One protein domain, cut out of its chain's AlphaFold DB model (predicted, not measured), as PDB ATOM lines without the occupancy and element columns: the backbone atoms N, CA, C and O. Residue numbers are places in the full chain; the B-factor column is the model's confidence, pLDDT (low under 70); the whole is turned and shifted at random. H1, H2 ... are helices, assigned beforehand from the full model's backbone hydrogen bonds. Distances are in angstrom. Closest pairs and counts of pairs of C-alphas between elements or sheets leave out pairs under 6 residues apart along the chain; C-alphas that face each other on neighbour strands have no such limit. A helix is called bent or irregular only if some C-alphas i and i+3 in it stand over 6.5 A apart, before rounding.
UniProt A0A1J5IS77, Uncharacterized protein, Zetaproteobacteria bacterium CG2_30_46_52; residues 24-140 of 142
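Overview. This is residues 24 to 140 of the 142 residues of an uncharacterized protein of Zetaproteobacteria bacterium CG2_30_46_52 (UniProt A0A1J5IS77). This is a compact head with one long arm: four short helices, H1 to H4, and the loops between them make the head, and the single helix H5 at the end of the printed part sticks out from it, with residues 120 to 140 standing free. In the head H3 packs on both H1 and H2 at steep angles, H4 is near H3, and long loops make up much of the rest. The printed part has 117 residues with five named helices in the order H1, H2, H3, H4, H5 and no named strand; the class is all helix, though under half of the residues, 52, are in named elements. The whole is loose, with a radius of gyration of the C-alphas of 19.0 A, and spans 72 by 30 by 26 A, the arm making the length.

Arrangement. Begin with H1, residues 27 to 37, and look from it to H3, residues 74 to 80: they touch, their closest C-alphas being those of Asn 33 and Thr 74, 5.1 A apart. Their lines stand at a steep tilt of 62 degrees, the same way. H2, residues 58 to 65, touches H3 too, closest at the C-alphas of Tyr 63 and Ala 76, 5.8 A, at a steep tilt of 61 degrees, opposite ways. H1 and H2 are apart. H4, residues 92 to 98, is close to H3 but not clearly touching, with the C-alphas of Ile 80 and Asn 92 closest at 7.0 A, and about perpendicular to it at 78 degrees. H5, residues 122 to 140, is apart from H1, H2, H3 and H4. In H2, H3 and H4 every O i to N i+4 pair is within hydrogen-bond range; in H1 it is 5 of 7 and in H5 14 of 15.

Along the chain. Find C-alpha 27 at (-4.700, 5.053, 8.814), where H1 begins; it runs 15.0 A to C-alpha 37, and is neither bent nor irregular, but only just: C-alphas 32 and 35 are 6.5 A apart. H2 measures 10.4 A, H3 10.2 A and H4 9.9 A. H5 runs 28.8 A from C-alpha 122 at (8.391, 13.784, 13.230) to C-alpha 140 at (28.147, 34.621, 15.791).

Size, cuts and confidence. The two C-alphas farthest apart are those of Ser 89 and Lys 140, 72.5 A; without residues 120 to 140 the body spans 38 by 30 by 26 A. The printed part has no cut. The links H1 to H2, H3 to H4 and H4 to H5 are long, with 20, 11 and 23 residues, and H2 to H3 is short. The mean pLDDT of the printed part is 75.4; 41 residues are under 70, among them residues 105 to 140.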
ATOM      1  N   SER A  24       3.687  -0.102   8.148       54.56
ATOM      2  CA  SER A  24       2.722   0.984   8.133       54.56
ATOM      3  C   SER A  24       1.704   0.706   7.035       54.56
ATOM      4  O   SER A  24       1.876   1.056   5.867       54.56
ATOM      5  N   ALA A  25       0.625   0.020   7.407       59.31
ATOM      6  CA  ALA A  25      -0.655   0.405   6.835       59.31
ATOM      7  C   ALA A  25      -0.940   1.824   7.322       59.31
ATOM      8  O   ALA A  25      -0.856   2.116   8.516       59.31
ATOM      9  N   THR A  26      -1.231   2.715   6.384       70.19
ATOM     10  CA  THR A  26      -1.642   4.073   6.734       70.19
ATOM     11  C   THR A  26      -3.047   4.025   7.332       70.19
ATOM     12  O   THR A  26      -3.872   3.205   6.927       70.19
ATOM     13  N   GLN A  27      -3.336   4.900   8.297       72.69
ATOM     14  CA  GLN A  27      -4.700   5.053   8.814       72.69
ATOM     15  C   GLN A  27      -5.680   5.396   7.672       72.69
ATOM     16  O   GLN A  27      -6.787   4.868   7.628       72.69
ATOM     17  N   ASP A  28      -5.215   6.156   6.678       69.75
ATOM     18  CA  ASP A  28      -5.962   6.453   5.455       69.75
ATOM     19  C   ASP A  28      -6.327   5.190   4.660       69.75
ATOM     20  O   ASP A  28      -7.453   5.068   4.189       69.75
ATOM     21  N   ALA A  29      -5.427   4.208   4.537       71.69
ATOM     22  CA  ALA A  29      -5.733   2.946   3.859       71.69
ATOM     23  C   ALA A  29      -6.875   2.184   4.544       71.69
ATOM     24  O   ALA A  29      -7.730   1.605   3.866       71.69
ATOM     25  N   TYR A  30      -6.898   2.214   5.876       76.75
ATOM     26  CA  TYR A  30      -7.964   1.632   6.681       76.75
ATOM     27  C   TYR A  30      -9.296   2.370   6.484       76.75
ATOM     28  O   TYR A  30     -10.301   1.733   6.162       76.75
ATOM     29  N   ASP A  31      -9.302   3.699   6.619       73.56
ATOM     30  CA  ASP A  31     -10.530   4.499   6.547       73.56
ATOM     31  C   ASP A  31     -11.106   4.575   5.122       73.56
ATOM     32  O   ASP A  31     -12.322   4.512   4.951       73.56
ATOM     33  N   ILE A  32     -10.255   4.657   4.091       71.00
ATOM     34  CA  ILE A  32     -10.679   4.828   2.689       71.00
ATOM     35  C   ILE A  32     -11.124   3.515   2.048       71.00
ATOM     36  O   ILE A  32     -12.001   3.535   1.192       71.00
ATOM     37  N   ASN A  33     -10.518   2.379   2.407       80.12
ATOM     38  CA  ASN A  33     -10.752   1.129   1.678       80.12
ATOM     39  C   ASN A  33     -11.461   0.094   2.543       80.12
ATOM     40  O   ASN A  33     -12.540  -0.363   2.187       80.12
ATOM     41  N   LEU A  34     -10.895  -0.259   3.697       82.31
ATOM     42  CA  LEU A  34     -11.433  -1.358   4.498       82.31
ATOM     43  C   LEU A  34     -12.776  -0.983   5.141       82.31
ATOM     44  O   LEU A  34     -13.761  -1.704   4.997       82.31
ATOM     45  N   LYS A  35     -12.844   0.193   5.770       83.19
ATOM     46  CA  LYS A  35     -14.079   0.715   6.372       83.19
ATOM     47  C   LYS A  35     -15.122   1.131   5.332       83.19
ATOM     48  O   LYS A  35     -16.315   1.096   5.619       83.19
ATOM     49  N   ALA A  36     -14.682   1.512   4.131       86.44
ATOM     50  CA  ALA A  36     -15.582   1.839   3.029       86.44
ATOM     51  C   ALA A  36     -16.267   0.594   2.446       86.44
ATOM     52  O   ALA A  36     -17.452   0.657   2.129       86.44
ATOM     53  N   VAL A  37     -15.549  -0.530   2.332       88.12
ATOM     54  CA  VAL A  37     -16.123  -1.814   1.890       88.12
ATOM     55  C   VAL A  37     -17.017  -2.422   2.968       88.12
ATOM     56  O   VAL A  37     -18.087  -2.937   2.652       88.12
ATOM     57  N   TYR A  38     -16.616  -2.312   4.237       87.88
ATOM     58  CA  TYR A  38     -17.310  -2.913   5.375       87.88
ATOM     59  C   TYR A  38     -17.840  -1.863   6.360       87.88
ATOM     60  O   TYR A  38     -17.360  -1.772   7.499       87.88
ATOM     61  N   PRO A  39     -18.838  -1.055   5.961       84.75
ATOM     62  CA  PRO A  39     -19.416  -0.067   6.854       84.75
ATOM     63  C   PRO A  39     -20.080  -0.761   8.053       84.75
ATOM     64  O   PRO A  39     -20.775  -1.761   7.900       84.75
ATOM     65  N   ASN A  40     -19.913  -0.189   9.250       82.62
ATOM     66  CA  ASN A  40     -20.481  -0.677  10.522       82.62
ATOM     67  C   ASN A  40     -19.889  -1.985  11.082       82.62
ATOM     68  O   ASN A  40     -20.510  -2.611  11.938       82.62
ATOM     69  N   THR A  41     -18.691  -2.375  10.651       82.62
ATOM     70  CA  THR A  41     -17.947  -3.506  11.233       82.62
ATOM     71  C   THR A  41     -16.849  -3.022  12.186       82.62
ATOM     72  O   THR A  41     -16.447  -1.855  12.153       82.62
ATOM     73  N   THR A  42     -16.334  -3.911  13.039       80.50
ATOM     74  CA  THR A  42     -15.206  -3.636  13.950       80.50
ATOM     75  C   THR A  42     -13.845  -3.973  13.334       80.50
ATOM     76  O   THR A  42     -12.934  -4.413  14.037       80.50
ATOM     77  N   VAL A  43     -13.698  -3.800  12.017       79.12
ATOM     78  CA  VAL A  43     -12.426  -4.041  11.327       79.12
ATOM     79  C   VAL A  43     -11.299  -3.195  11.923       79.12
ATOM     80  O   VAL A  43     -11.516  -2.110  12.457       79.12
ATOM     81  N   SER A  44     -10.066  -3.683  11.829       79.81
ATOM     82  CA  SER A  44      -8.877  -2.956  12.275       79.81
ATOM     83  C   SER A  44      -7.682  -3.295  11.391       79.81
ATOM     84  O   SER A  44      -7.718  -4.255  10.622       79.81
ATOM     85  N   CYS A  45      -6.580  -2.557  11.537       79.88
ATOM     86  CA  CYS A  45      -5.328  -2.894  10.858       79.88
ATOM     87  C   CYS A  45      -4.786  -4.293  11.213       79.88
ATOM     88  O   CYS A  45      -4.005  -4.858  10.443       79.88
ATOM     89  N   PHE A  46      -5.234  -4.884  12.325       81.75
ATOM     90  CA  PHE A  46      -4.853  -6.238  12.724       81.75
ATOM     91  C   PHE A  46      -5.487  -7.341  11.881       81.75
ATOM     92  O   PHE A  46      -5.102  -8.494  12.021       81.75
ATOM     93  N   ILE A  47      -6.409  -7.029  10.973       85.56
ATOM     94  CA  ILE A  47      -6.871  -8.021   9.997       85.56
ATOM     95  C   ILE A  47      -5.757  -8.375   8.999       85.56
ATOM     96  O   ILE A  47      -5.591  -9.527   8.624       85.56
ATOM     97  N   CYS A  48      -4.932  -7.392   8.617       86.25
ATOM     98  CA  CYS A  48      -3.834  -7.572   7.667       86.25
ATOM     99  C   CYS A  48      -2.487  -7.791   8.363       86.25
ATOM    100  O   CYS A  48      -1.599  -8.437   7.804       86.25
ATOM    101  N   HIS A  49      -2.310  -7.243   9.566       83.12
ATOM    102  CA  HIS A  49      -1.014  -7.150  10.237       83.12
ATOM    103  C   HIS A  49      -1.007  -7.851  11.592       83.12
ATOM    104  O   HIS A  49      -1.990  -7.840  12.320       83.12
ATOM    105  N   THR A  50       0.139  -8.409  11.977       80.69
ATOM    106  CA  THR A  50       0.327  -9.052  13.293       80.69
ATOM    107  C   THR A  50       0.686  -8.057  14.406       80.69
ATOM    108  O   THR A  50       0.964  -8.453  15.532       80.69
ATOM    109  N   GLY A  51       0.773  -6.760  14.088       72.00
ATOM    110  CA  GLY A  51       1.359  -5.737  14.964       72.00
ATOM    111  C   GLY A  51       2.892  -5.701  14.948       72.00
ATOM    112  O   GLY A  51       3.482  -4.757  15.471       72.00
ATOM    113  N   THR A  52       3.550  -6.675  14.307       70.00
ATOM    114  CA  THR A  52       5.006  -6.672  14.109       70.00
ATOM    115  C   THR A  52       5.357  -6.083  12.736       70.00
ATOM    116  O   THR A  52       4.824  -6.533  11.718       70.00
ATOM    117  N   PRO A  53       6.278  -5.102  12.663       68.81
ATOM    118  CA  PRO A  53       6.853  -4.621  11.412       68.81
ATOM    119  C   PRO A  53       7.243  -5.721  10.419       68.81
ATOM    120  O   PRO A  53       7.917  -6.681  10.774       68.81
ATOM    121  N   GLY A  54       6.838  -5.563   9.158       69.50
ATOM    122  CA  GLY A  54       7.101  -6.518   8.079       69.50
ATOM    123  C   GLY A  54       6.323  -7.840   8.142       69.50
ATOM    124  O   GLY A  54       6.497  -8.660   7.247       69.50
ATOM    125  N   SER A  55       5.468  -8.060   9.146       79.25
ATOM    126  CA  SER A  55       4.720  -9.310   9.310       79.25
ATOM    127  C   SER A  55       3.232  -9.125   8.986       79.25
ATOM    128  O   SER A  55       2.565  -8.220   9.499       79.25
ATOM    129  N   MET A  56       2.718  -9.987   8.109       84.19
ATOM    130  CA  MET A  56       1.321 -10.005   7.676       84.19
ATOM    131  C   MET A  56       0.625 -11.277   8.146       84.19
ATOM    132  O   MET A  56       1.238 -12.345   8.233       84.19
ATOM    133  N   ARG A  57      -0.666 -11.147   8.440       88.31
ATOM    134  CA  ARG A  57      -1.555 -12.282   8.700       88.31
ATOM    135  C   ARG A  57      -2.013 -12.911   7.376       88.31
ATOM    136  O   ARG A  57      -1.828 -12.281   6.330       88.31
ATOM    137  N   PRO A  58      -2.600 -14.118   7.386       92.56
ATOM    138  CA  PRO A  58      -3.084 -14.771   6.168       92.56
ATOM    139  C   PRO A  58      -3.988 -13.893   5.295       92.56
ATOM    140  O   PRO A  58      -3.707 -13.759   4.104       92.56
ATOM    141  N   TYR A  59      -4.960 -13.185   5.878       92.25
ATOM    142  CA  TYR A  59      -5.797 -12.229   5.146       92.25
ATOM    143  C   TYR A  59      -4.956 -11.120   4.486       92.25
ATOM    144  O   TYR A  59      -5.129 -10.798   3.312       92.25
ATOM    145  N   GLY A  60      -3.976 -10.566   5.206       89.88
ATOM    146  CA  GLY A  60      -3.052  -9.562   4.668       89.88
ATOM    147  C   GLY A  60      -2.169 -10.079   3.523       89.88
ATOM    148  O   GLY A  60      -1.901  -9.351   2.559       89.88
ATOM    149  N   ASN A  61      -1.743 -11.342   3.594       90.81
ATOM    150  CA  ASN A  61      -1.005 -12.002   2.517       90.81
ATOM    151  C   ASN A  61      -1.883 -12.188   1.277       90.81
ATOM    152  O   ASN A  61      -1.445 -11.853   0.176       90.81
ATOM    153  N   ALA A  62      -3.125 -12.651   1.453       92.44
ATOM    154  CA  ALA A  62      -4.095 -12.784   0.368       92.44
ATOM    155  C   ALA A  62      -4.383 -11.426  -0.288       92.44
ATOM    156  O   ALA A  62      -4.333 -11.302  -1.511       92.44
ATOM    157  N   TYR A  63      -4.583 -10.381   0.519       91.44
ATOM    158  CA  TYR A  63      -4.781  -9.013   0.044       91.44
ATOM    159  C   TYR A  63      -3.609  -8.533  -0.825       91.44
ATOM    160  O   TYR A  63      -3.814  -7.996  -1.912       91.44
ATOM    161  N   THR A  64      -2.370  -8.766  -0.383       90.00
ATOM    162  CA  THR A  64      -1.170  -8.392  -1.151       90.00
ATOM    163  C   THR A  64      -1.053  -9.204  -2.441       90.00
ATOM    164  O   THR A  64      -0.746  -8.646  -3.495       90.00
ATOM    165  N   ALA A  65      -1.344 -10.506  -2.389       91.44
ATOM    166  CA  ALA A  65      -1.345 -11.381  -3.560       91.44
ATOM    167  C   ALA A  65      -2.406 -10.974  -4.598       91.44
ATOM    168  O   ALA A  65      -2.172 -11.104  -5.797       91.44
ATOM    169  N   ALA A  66      -3.528 -10.406  -4.151       91.69
ATOM    170  CA  ALA A  66      -4.564  -9.817  -5.001       91.69
ATOM    171  C   ALA A  66      -4.199  -8.421  -5.557       91.69
ATOM    172  O   ALA A  66      -5.036  -7.762  -6.174       91.69
ATOM    173  N   GLY A  67      -2.963  -7.948  -5.355       89.62
ATOM    174  CA  GLY A  67      -2.491  -6.644  -5.833       89.62
ATOM    175  C   GLY A  67      -2.761  -5.486  -4.871       89.62
ATOM    176  O   GLY A  67      -2.666  -4.323  -5.263       89.62
ATOM    177  N   GLY A  68      -3.098  -5.781  -3.617       87.44
ATOM    178  CA  GLY A  68      -3.329  -4.784  -2.585       87.44
ATOM    179  C   GLY A  68      -2.078  -3.975  -2.236       87.44
ATOM    180  O   GLY A  68      -1.008  -4.523  -1.976       87.44
ATOM    181  N   ALA A  69      -2.216  -2.649  -2.189       82.88
ATOM    182  CA  ALA A  69      -1.145  -1.733  -1.797       82.88
ATOM    183  C   ALA A  69      -1.290  -1.244  -0.344       82.88
ATOM    184  O   ALA A  69      -2.374  -1.287   0.243       82.88
ATOM    185  N   LYS A  70      -0.201  -0.694   0.218       75.38
ATOM    186  CA  LYS A  70      -0.173  -0.076   1.562       75.38
ATOM    187  C   LYS A  70      -1.096   1.139   1.713       75.38
ATOM    188  O   LYS A  70      -1.503   1.461   2.823       75.38
ATOM    189  N   SER A  71      -1.406   1.814   0.605       76.25
ATOM    190  CA  SER A  71      -2.389   2.903   0.531       76.25
ATOM    191  C   SER A  71      -3.839   2.406   0.560       76.25
ATOM    192  O   SER A  71      -4.762   3.213   0.569       76.25
ATOM    193  N   GLY A  72      -4.042   1.087   0.565       76.69
ATOM    194  CA  GLY A  72      -5.348   0.462   0.446       76.69
ATOM    195  C   GLY A  72      -5.807   0.362  -1.013       76.69
ATOM    196  O   GLY A  72      -5.489   1.201  -1.860       76.69
ATOM    197  N   THR A  73      -6.505  -0.721  -1.338       86.50
ATOM    198  CA  THR A  73      -6.977  -1.041  -2.686       86.50
ATOM    199  C   THR A  73      -8.284  -1.808  -2.566       86.50
ATOM    200  O   THR A  73      -8.297  -3.017  -2.348       86.50
ATOM    201  N   THR A  74      -9.397  -1.096  -2.715       89.38
ATOM    202  CA  THR A  74     -10.752  -1.659  -2.587       89.38
ATOM    203  C   THR A  74     -10.979  -2.889  -3.476       89.38
ATOM    204  O   THR A  74     -11.531  -3.882  -3.015       89.38
ATOM    205  N   ALA A  75     -10.480  -2.881  -4.715       90.69
ATOM    206  CA  ALA A  75     -10.617  -4.021  -5.624       90.69
ATOM    207  C   ALA A  75      -9.904  -5.292  -5.119       90.69
ATOM    208  O   ALA A  75     -10.398  -6.400  -5.318       90.69
ATOM    209  N   ALA A  76      -8.763  -5.142  -4.439       91.44
ATOM    210  CA  ALA A  76      -8.042  -6.272  -3.860       91.44
ATOM    211  C   ALA A  76      -8.792  -6.854  -2.654       91.44
ATOM    212  O   ALA A  76      -8.822  -8.070  -2.513       91.44
ATOM    213  N   ILE A  77      -9.455  -6.011  -1.845       91.12
ATOM    214  CA  ILE A  77     -10.360  -6.460  -0.771       91.12
ATOM    215  C   ILE A  77     -11.483  -7.310  -1.380       91.12
ATOM    216  O   ILE A  77     -11.586  -8.492  -1.086       91.12
ATOM    217  N   GLN A  78     -12.215  -6.761  -2.351       93.06
ATOM    218  CA  GLN A  78     -13.316  -7.468  -3.019       93.06
ATOM    219  C   GLN A  78     -12.886  -8.790  -3.675       93.06
ATOM    220  O   GLN A  78     -13.652  -9.749  -3.718       93.06
ATOM    221  N   THR A  79     -11.651  -8.859  -4.180       94.62
ATOM    222  CA  THR A  79     -11.087 -10.085  -4.770       94.62
ATOM    223  C   THR A  79     -10.907 -11.196  -3.732       94.62
ATOM    224  O   THR A  79     -11.048 -12.375  -4.064       94.62
ATOM    225  N   ILE A  80     -10.592 -10.842  -2.485       95.12
ATOM    226  CA  ILE A  80     -10.362 -11.812  -1.410       95.12
ATOM    227  C   ILE A  80     -11.602 -12.074  -0.553       95.12
ATOM    228  O   ILE A  80     -11.585 -13.031   0.209       95.12
ATOM    229  N   ASP A  81     -12.686 -11.308  -0.697       95.00
ATOM    230  CA  ASP A  81     -13.918 -11.470   0.099       95.00
ATOM    231  C   ASP A  81     -14.502 -12.888   0.045       95.00
ATOM    232  O   ASP A  81     -15.049 -13.369   1.032       95.00
ATOM    233  N   THR A  82     -14.386 -13.554  -1.108       95.62
ATOM    234  CA  THR A  82     -14.889 -14.923  -1.334       95.62
ATOM    235  C   THR A  82     -13.866 -16.012  -1.022       95.62
ATOM    236  O   THR A  82     -14.183 -17.196  -1.112       95.62
ATOM    237  N   GLN A  83     -12.636 -15.623  -0.689       96.00
ATOM    238  CA  GLN A  83     -11.601 -16.547  -0.253       96.00
ATOM    239  C   GLN A  83     -11.776 -16.852   1.230       96.00
ATOM    240  O   GLN A  83     -12.515 -16.173   1.937       96.00
ATOM    241  N   ASP A  84     -11.058 -17.864   1.677       93.50
ATOM    242  CA  ASP A  84     -11.026 -18.330   3.053       93.50
ATOM    243  C   ASP A  84      -9.548 -18.352   3.455       93.50
ATOM    244  O   ASP A  84      -8.780 -19.233   3.049       93.50
ATOM    245  N   ALA A  85      -9.101 -17.267   4.093       91.81
ATOM    246  CA  ALA A  85      -7.681 -17.048   4.345       91.81
ATOM    247  C   ALA A  85      -7.132 -17.953   5.454       91.81
ATOM    248  O   ALA A  85      -5.915 -18.170   5.499       91.81
ATOM    249  N   ASP A  86      -7.983 -18.484   6.330       89.44
ATOM    250  CA  ASP A  86      -7.591 -19.361   7.429       89.44
ATOM    251  C   ASP A  86      -8.041 -20.817   7.283       89.44
ATOM    252  O   ASP A  86      -7.590 -21.678   8.045       89.44
ATOM    253  N   SER A  87      -8.779 -21.104   6.213       91.75
ATOM    254  CA  SER A  87      -9.250 -22.430   5.822       91.75
ATOM    255  C   SER A  87     -10.248 -23.039   6.811       91.75
ATOM    256  O   SER A  87     -10.264 -24.264   6.982       91.75
ATOM    257  N   ASP A  88     -11.073 -22.218   7.465       90.56
ATOM    258  CA  ASP A  88     -12.110 -22.659   8.406       90.56
ATOM    259  C   ASP A  88     -13.486 -22.934   7.754       90.56
ATOM    260  O   ASP A  88     -14.423 -23.389   8.416       90.56
ATOM    261  N   SER A  89     -13.571 -22.802   6.426       93.94
ATOM    262  CA  SER A  89     -14.764 -22.934   5.572       93.94
ATOM    263  C   SER A  89     -15.746 -21.762   5.613       93.94
ATOM    264  O   SER A  89     -16.828 -21.866   5.016       93.94
ATOM    265  N   ILE A  90     -15.403 -20.649   6.255       94.06
ATOM    266  CA  ILE A  90     -16.142 -19.391   6.175       94.06
ATOM    267  C   ILE A  90     -15.345 -18.428   5.293       94.06
ATOM    268  O   ILE A  90     -14.126 -18.352   5.317       94.06
ATOM    269  N   THR A  91     -16.039 -17.714   4.409       96.12
ATOM    270  CA  THR A  91     -15.363 -16.740   3.547       96.12
ATOM    271  C   THR A  91     -14.999 -15.490   4.340       96.12
ATOM    272  O   THR A  91     -15.840 -14.999   5.101       96.12
ATOM    273  N   ASN A  92     -13.858 -14.882   4.023       94.12
ATOM    274  CA  ASN A  92     -13.347 -13.671   4.657       94.12
ATOM    275  C   ASN A  92     -14.416 -12.574   4.822       94.12
ATOM    276  O   ASN A  92     -14.551 -11.971   5.884       94.12
ATOM    277  N   GLY A  93     -15.197 -12.298   3.772       93.50
ATOM    278  CA  GLY A  93     -16.215 -11.246   3.819       93.50
ATOM    279  C   GLY A  93     -17.404 -11.581   4.719       93.50
ATOM    280  O   GLY A  93     -17.955 -10.691   5.369       93.50
ATOM    281  N   ALA A  94     -17.781 -12.859   4.807       94.06
ATOM    282  CA  ALA A  94     -18.832 -13.308   5.717       94.06
ATOM    283  C   ALA A  94     -18.402 -13.140   7.177       94.06
ATOM    284  O   ALA A  94     -19.192 -12.683   8.002       94.06
ATOM    285  N   GLU A  95     -17.142 -13.437   7.476       93.12
ATOM    286  CA  GLU A  95     -16.578 -13.261   8.808       93.12
ATOM    287  C   GLU A  95     -16.495 -11.795   9.218       93.12
ATOM    288  O   GLU A  95     -16.984 -11.411  10.281       93.12
ATOM    289  N   ILE A  96     -15.975 -10.937   8.338       91.25
ATOM    290  CA  ILE A  96     -15.886  -9.498   8.601       91.25
ATOM    291  C   ILE A  96     -17.275  -8.905   8.888       91.25
ATOM    292  O   ILE A  96     -17.436  -8.132   9.834       91.25
ATOM    293  N   LEU A  97     -18.297  -9.290   8.115       91.06
ATOM    294  CA  LEU A  97     -19.682  -8.859   8.336       91.06
ATOM    295  C   LEU A  97     -20.281  -9.419   9.635       91.06
ATOM    296  O   LEU A  97     -21.103  -8.751  10.267       91.06
ATOM    297  N   ALA A  98     -19.863 -10.614  10.053       89.56
ATOM    298  CA  ALA A  98     -20.231 -11.218  11.330       89.56
ATOM    299  C   ALA A  98     -19.420 -10.668  12.523       89.56
ATOM    300  O   ALA A  98     -19.704 -11.028  13.666       89.56
ATOM    301  N   ASN A  99     -18.455  -9.772  12.281       87.44
ATOM    302  CA  ASN A  99     -17.447  -9.326  13.251       87.44
ATOM    303  C   ASN A  99     -16.638 -10.489  13.858       87.44
ATOM    304  O   ASN A  99     -16.259 -10.442  15.032       87.44
ATOM    305  N   THR A 100     -16.373 -11.526  13.064       87.69
ATOM    306  CA  THR A 100     -15.377 -12.564  13.358       87.69
ATOM    307  C   THR A 100     -14.058 -12.251  12.639       87.69
ATOM    308  O   THR A 100     -13.975 -11.300  11.856       87.69
ATOM    309  N   ASP A 101     -12.985 -12.958  12.992       87.19
ATOM    310  CA  ASP A 101     -11.636 -12.685  12.481       87.19
ATOM    311  C   ASP A 101     -11.307 -13.638  11.328       87.19
ATOM    312  O   ASP A 101     -11.177 -14.821  11.608       87.19
ATOM    313  N   PRO A 102     -11.081 -13.144  10.093       91.06
ATOM    314  CA  PRO A 102     -10.826 -13.980   8.915       91.06
ATOM    315  C   PRO A 102      -9.392 -14.498   8.828       91.06
ATOM    316  O   PRO A 102      -8.730 -14.499   7.790       91.06
ATOM    317  N   ASN A 103      -8.828 -14.804   9.979       90.06
ATOM    318  CA  ASN A 103      -7.480 -15.286  10.149       90.06
ATOM    319  C   ASN A 103      -7.548 -16.378  11.206       90.06
ATOM    320  O   ASN A 103      -8.326 -16.247  12.155       90.06
ATOM    321  N   PRO A 104      -6.636 -17.364  11.150       81.69
ATOM    322  CA  PRO A 104      -6.678 -18.454  12.102       81.69
ATOM    323  C   PRO A 104      -6.558 -17.864  13.498       81.69
ATOM    324  O   PRO A 104      -5.890 -16.836  13.677       81.69
ATOM    325  N   ALA A 105      -7.167 -18.536  14.476       66.69
ATOM    326  CA  ALA A 105      -7.060 -18.206  15.892       66.69
ATOM    327  C   ALA A 105      -5.592 -18.295  16.362       66.69
ATOM    328  O   ALA A 105      -5.160 -19.230  17.031       66.69
ATOM    329  N   SER A 106      -4.781 -17.321  15.973       53.12
ATOM    330  CA  SER A 106      -3.406 -17.149  16.390       53.12
ATOM    331  C   SER A 106      -3.431 -16.441  17.735       53.12
ATOM    332  O   SER A 106      -4.044 -15.386  17.882       53.12
ATOM    333  N   THR A 107      -2.748 -17.017  18.718       43.19
ATOM    334  CA  THR A 107      -2.666 -16.612  20.133       43.19
ATOM    335  C   THR A 107      -2.031 -15.235  20.413       43.19
ATOM    336  O   THR A 107      -1.560 -14.987  21.521       43.19
ATOM    337  N   ALA A 108      -2.037 -14.295  19.473       40.84
ATOM    338  CA  ALA A 108      -1.626 -12.909  19.689       40.84
ATOM    339  C   ALA A 108      -2.302 -12.011  18.635       40.84
ATOM    340  O   ALA A 108      -2.168 -12.270  17.447       40.84
ATOM    341  N   GLY A 109      -3.036 -10.951  18.965       41.38
ATOM    342  CA  GLY A 109      -3.322 -10.359  20.260       41.38
ATOM    343  C   GLY A 109      -4.617  -9.560  20.163       41.38
ATOM    344  O   GLY A 109      -4.924  -8.956  19.137       41.38
ATOM    345  N   GLY A 110      -5.379  -9.599  21.251       39.50
ATOM    346  CA  GLY A 110      -6.511  -8.717  21.441       39.50
ATOM    347  C   GLY A 110      -6.081  -7.259  21.591       39.50
ATOM    348  O   GLY A 110      -4.939  -6.943  21.927       39.50
ATOM    349  N   GLY A 111      -7.071  -6.391  21.420       37.56
ATOM    350  CA  GLY A 111      -7.006  -4.982  21.777       37.56
ATOM    351  C   GLY A 111      -6.974  -4.092  20.549       37.56
ATOM    352  O   GLY A 111      -5.982  -4.051  19.831       37.56
ATOM    353  N   GLY A 112      -8.071  -3.359  20.339       42.28
ATOM    354  CA  GLY A 112      -8.184  -2.318  19.325       42.28
ATOM    355  C   GLY A 112      -7.016  -1.337  19.405       42.28
ATOM    356  O   GLY A 112      -7.012  -0.420  20.220       42.28
ATOM    357  N   GLY A 113      -6.015  -1.555  18.562       44.09
ATOM    358  CA  GLY A 113      -4.927  -0.628  18.305       44.09
ATOM    359  C   GLY A 113      -5.099  -0.102  16.890       44.09
ATOM    360  O   GLY A 113      -5.195  -0.877  15.938       44.09
ATOM    361  N   GLY A 114      -5.200   1.218  16.763       53.16
ATOM    362  CA  GLY A 114      -5.244   1.879  15.465       53.16
ATOM    363  C   GLY A 114      -4.013   1.558  14.618       53.16
ATOM    364  O   GLY A 114      -2.989   1.074  15.109       53.16
ATOM    365  N   CYS A 115      -4.121   1.834  13.324       56.31
ATOM    366  CA  CYS A 115      -3.016   1.702  12.392       56.31
ATOM    367  C   CYS A 115      -1.873   2.615  12.851       56.31
ATOM    368  O   CYS A 115      -2.094   3.794  13.133       56.31
ATOM    369  N   ILE A 116      -0.657   2.080  12.973       54.97
ATOM    370  CA  ILE A 116       0.498   2.881  13.388       54.97
ATOM    371  C   ILE A 116       0.810   3.847  12.241       54.97
ATOM    372  O   ILE A 116       1.443   3.474  11.256       54.97
ATOM    373  N   THR A 117       0.317   5.083  12.336       47.22
ATOM    374  CA  THR A 117       0.703   6.173  11.432       47.22
ATOM    375  C   THR A 117       2.217   6.341  11.507       47.22
ATOM    376  O   THR A 117       2.755   6.266  12.611       47.22
ATOM    377  N   ASP A 118       2.891   6.573  10.376       47.19
ATOM    378  CA  ASP A 118       4.342   6.780  10.215       47.19
ATOM    379  C   ASP A 118       4.923   7.962  11.041       47.19
ATOM    380  O   ASP A 118       5.536   8.897  10.523       47.19
ATOM    381  N   ALA A 119       4.782   7.930  12.365       48.47
ATOM    382  CA  ALA A 119       5.252   8.945  13.301       48.47
ATOM    383  C   ALA A 119       6.770   8.867  13.544       48.47
ATOM    384  O   ALA A 119       7.320   9.647  14.316       48.47
ATOM    385  N   ALA A 120       7.483   7.961  12.868       50.03
ATOM    386  CA  ALA A 120       8.938   7.876  12.960       50.03
ATOM    387  C   ALA A 120       9.661   9.063  12.284       50.03
ATOM    388  O   ALA A 120      10.856   9.255  12.503       50.03
ATOM    389  N   THR A 121       8.965   9.893  11.495       49.16
ATOM    390  CA  THR A 121       9.584  11.032  10.788       49.16
ATOM    391  C   THR A 121       9.494  12.367  11.535       49.16
ATOM    392  O   THR A 121      10.335  13.243  11.322       49.16
ATOM    393  N   THR A 122       8.552  12.536  12.464       51.72
ATOM    394  CA  THR A 122       8.391  13.784  13.230       51.72
ATOM    395  C   THR A 122       9.531  14.081  14.214       51.72
ATOM    396  O   THR A 122       9.988  15.230  14.224       51.72
ATOM    397  N   PRO A 123      10.083  13.124  14.994       52.38
ATOM    398  CA  PRO A 123      11.191  13.447  15.893       52.38
ATOM    399  C   PRO A 123      12.486  13.746  15.124       52.38
ATOM    400  O   PRO A 123      13.260  14.601  15.549       52.38
ATOM    401  N   LEU A 124      12.708  13.113  13.964       54.94
ATOM    402  CA  LEU A 124      13.914  13.338  13.162       54.94
ATOM    403  C   LEU A 124      13.954  14.756  12.573       54.94
ATOM    404  O   LEU A 124      14.995  15.412  12.624       54.94
ATOM    405  N   MET A 125      12.820  15.262  12.080       57.62
ATOM    406  CA  MET A 125      12.724  16.635  11.572       57.62
ATOM    407  C   MET A 125      12.895  17.679  12.684       57.62
ATOM    408  O   MET A 125      13.551  18.697  12.465       57.62
ATOM    409  N   MET A 126      12.383  17.417  13.894       61.00
ATOM    410  CA  MET A 126      12.614  18.294  15.051       61.00
ATOM    411  C   MET A 126      14.083  18.308  15.488       61.00
ATOM    412  O   MET A 126      14.636  19.380  15.736       61.00
ATOM    413  N   VAL A 127      14.747  17.150  15.533       60.72
ATOM    414  CA  VAL A 127      16.178  17.065  15.871       60.72
ATOM    415  C   VAL A 127      17.038  17.751  14.805       60.72
ATOM    416  O   VAL A 127      17.972  18.478  15.149       60.72
ATOM    417  N   LEU A 128      16.695  17.610  13.520       60.00
ATOM    418  CA  LEU A 128      17.387  18.303  12.432       60.00
ATOM    419  C   LEU A 128      17.188  19.827  12.499       60.00
ATOM    420  O   LEU A 128      18.149  20.575  12.321       60.00
ATOM    421  N   ALA A 129      15.981  20.300  12.823       60.59
ATOM    422  CA  ALA A 129      15.707  21.722  13.032       60.59
ATOM    423  C   ALA A 129      16.474  22.299  14.238       60.59
ATOM    424  O   ALA A 129      17.012  23.404  14.165       60.59
ATOM    425  N   MET A 130      16.594  21.551  15.338       65.62
ATOM    426  CA  MET A 130      17.379  21.990  16.499       65.62
ATOM    427  C   MET A 130      18.889  22.004  16.215       65.62
ATOM    428  O   MET A 130      19.594  22.906  16.672       65.62
ATOM    429  N   LEU A 131      19.392  21.058  15.415       66.31
ATOM    430  CA  LEU A 131      20.794  21.034  14.990       66.31
ATOM    431  C   LEU A 131      21.137  22.209  14.063       66.31
ATOM    432  O   LEU A 131      22.181  22.835  14.256       66.31
ATOM    433  N   THR A 132      20.276  22.565  13.104       62.88
ATOM    434  CA  THR A 132      20.536  23.710  12.211       62.88
ATOM    435  C   THR A 132      20.565  25.032  12.979       62.88
ATOM    436  O   THR A 132      21.490  25.823  12.791       62.88
ATOM    437  N   LEU A 133      19.646  25.245  13.925       60.25
ATOM    438  CA  LEU A 133      19.640  26.429  14.795       60.25
ATOM    439  C   LEU A 133      20.897  26.514  15.682       60.25
ATOM    440  O   LEU A 133      21.476  27.594  15.833       60.25
ATOM    441  N   GLY A 134      21.379  25.385  16.210       59.19
ATOM    442  CA  GLY A 134      22.599  25.330  17.024       59.19
ATOM    443  C   GLY A 134      23.870  25.762  16.278       59.19
ATOM    444  O   GLY A 134      24.731  26.431  16.857       59.19
ATOM    445  N   PHE A 135      23.982  25.451  14.981       58.91
ATOM    446  CA  PHE A 135      25.119  25.880  14.153       58.91
ATOM    447  C   PHE A 135      25.082  27.376  13.805       58.91
ATOM    448  O   PHE A 135      26.139  28.010  13.762       58.91
ATOM    449  N   PHE A 136      23.897  27.968  13.625       57.03
ATOM    450  CA  PHE A 136      23.768  29.409  13.368       57.03
ATOM    451  C   PHE A 136      24.076  30.265  14.603       57.03
ATOM    452  O   PHE A 136      24.728  31.301  14.475       57.03
ATOM    453  N   VAL A 137      23.692  29.821  15.805       59.09
ATOM    454  CA  VAL A 137      24.014  30.544  17.052       59.09
ATOM    455  C   VAL A 137      25.514  30.494  17.362       59.09
ATOM    456  O   VAL A 137      26.077  31.472  17.854       59.09
ATOM    457  N   ARG A 138      26.199  29.393  17.028       57.41
ATOM    458  CA  ARG A 138      27.632  29.230  17.327       57.41
ATOM    459  C   ARG A 138      28.557  30.033  16.409       57.41
ATOM    460  O   ARG A 138      29.653  30.372  16.833       57.41
ATOM    461  N   ARG A 139      28.118  30.386  15.194       56.06
ATOM    462  CA  ARG A 139      28.914  31.171  14.232       56.06
ATOM    463  C   ARG A 139      28.993  32.669  14.533       56.06
ATOM    464  O   ARG A 139      29.764  33.360  13.887       56.06
ATOM    465  N   LYS A 140      28.200  33.183  15.478       50.91
ATOM    466  CA  LYS A 140      28.147  34.621  15.791       50.91
ATOM    467  C   LYS A 140      29.131  35.052  16.891       50.91
ATOM    468  O   LYS A 140      28.974  36.137  17.441       50.91
TER     469      LYS A 140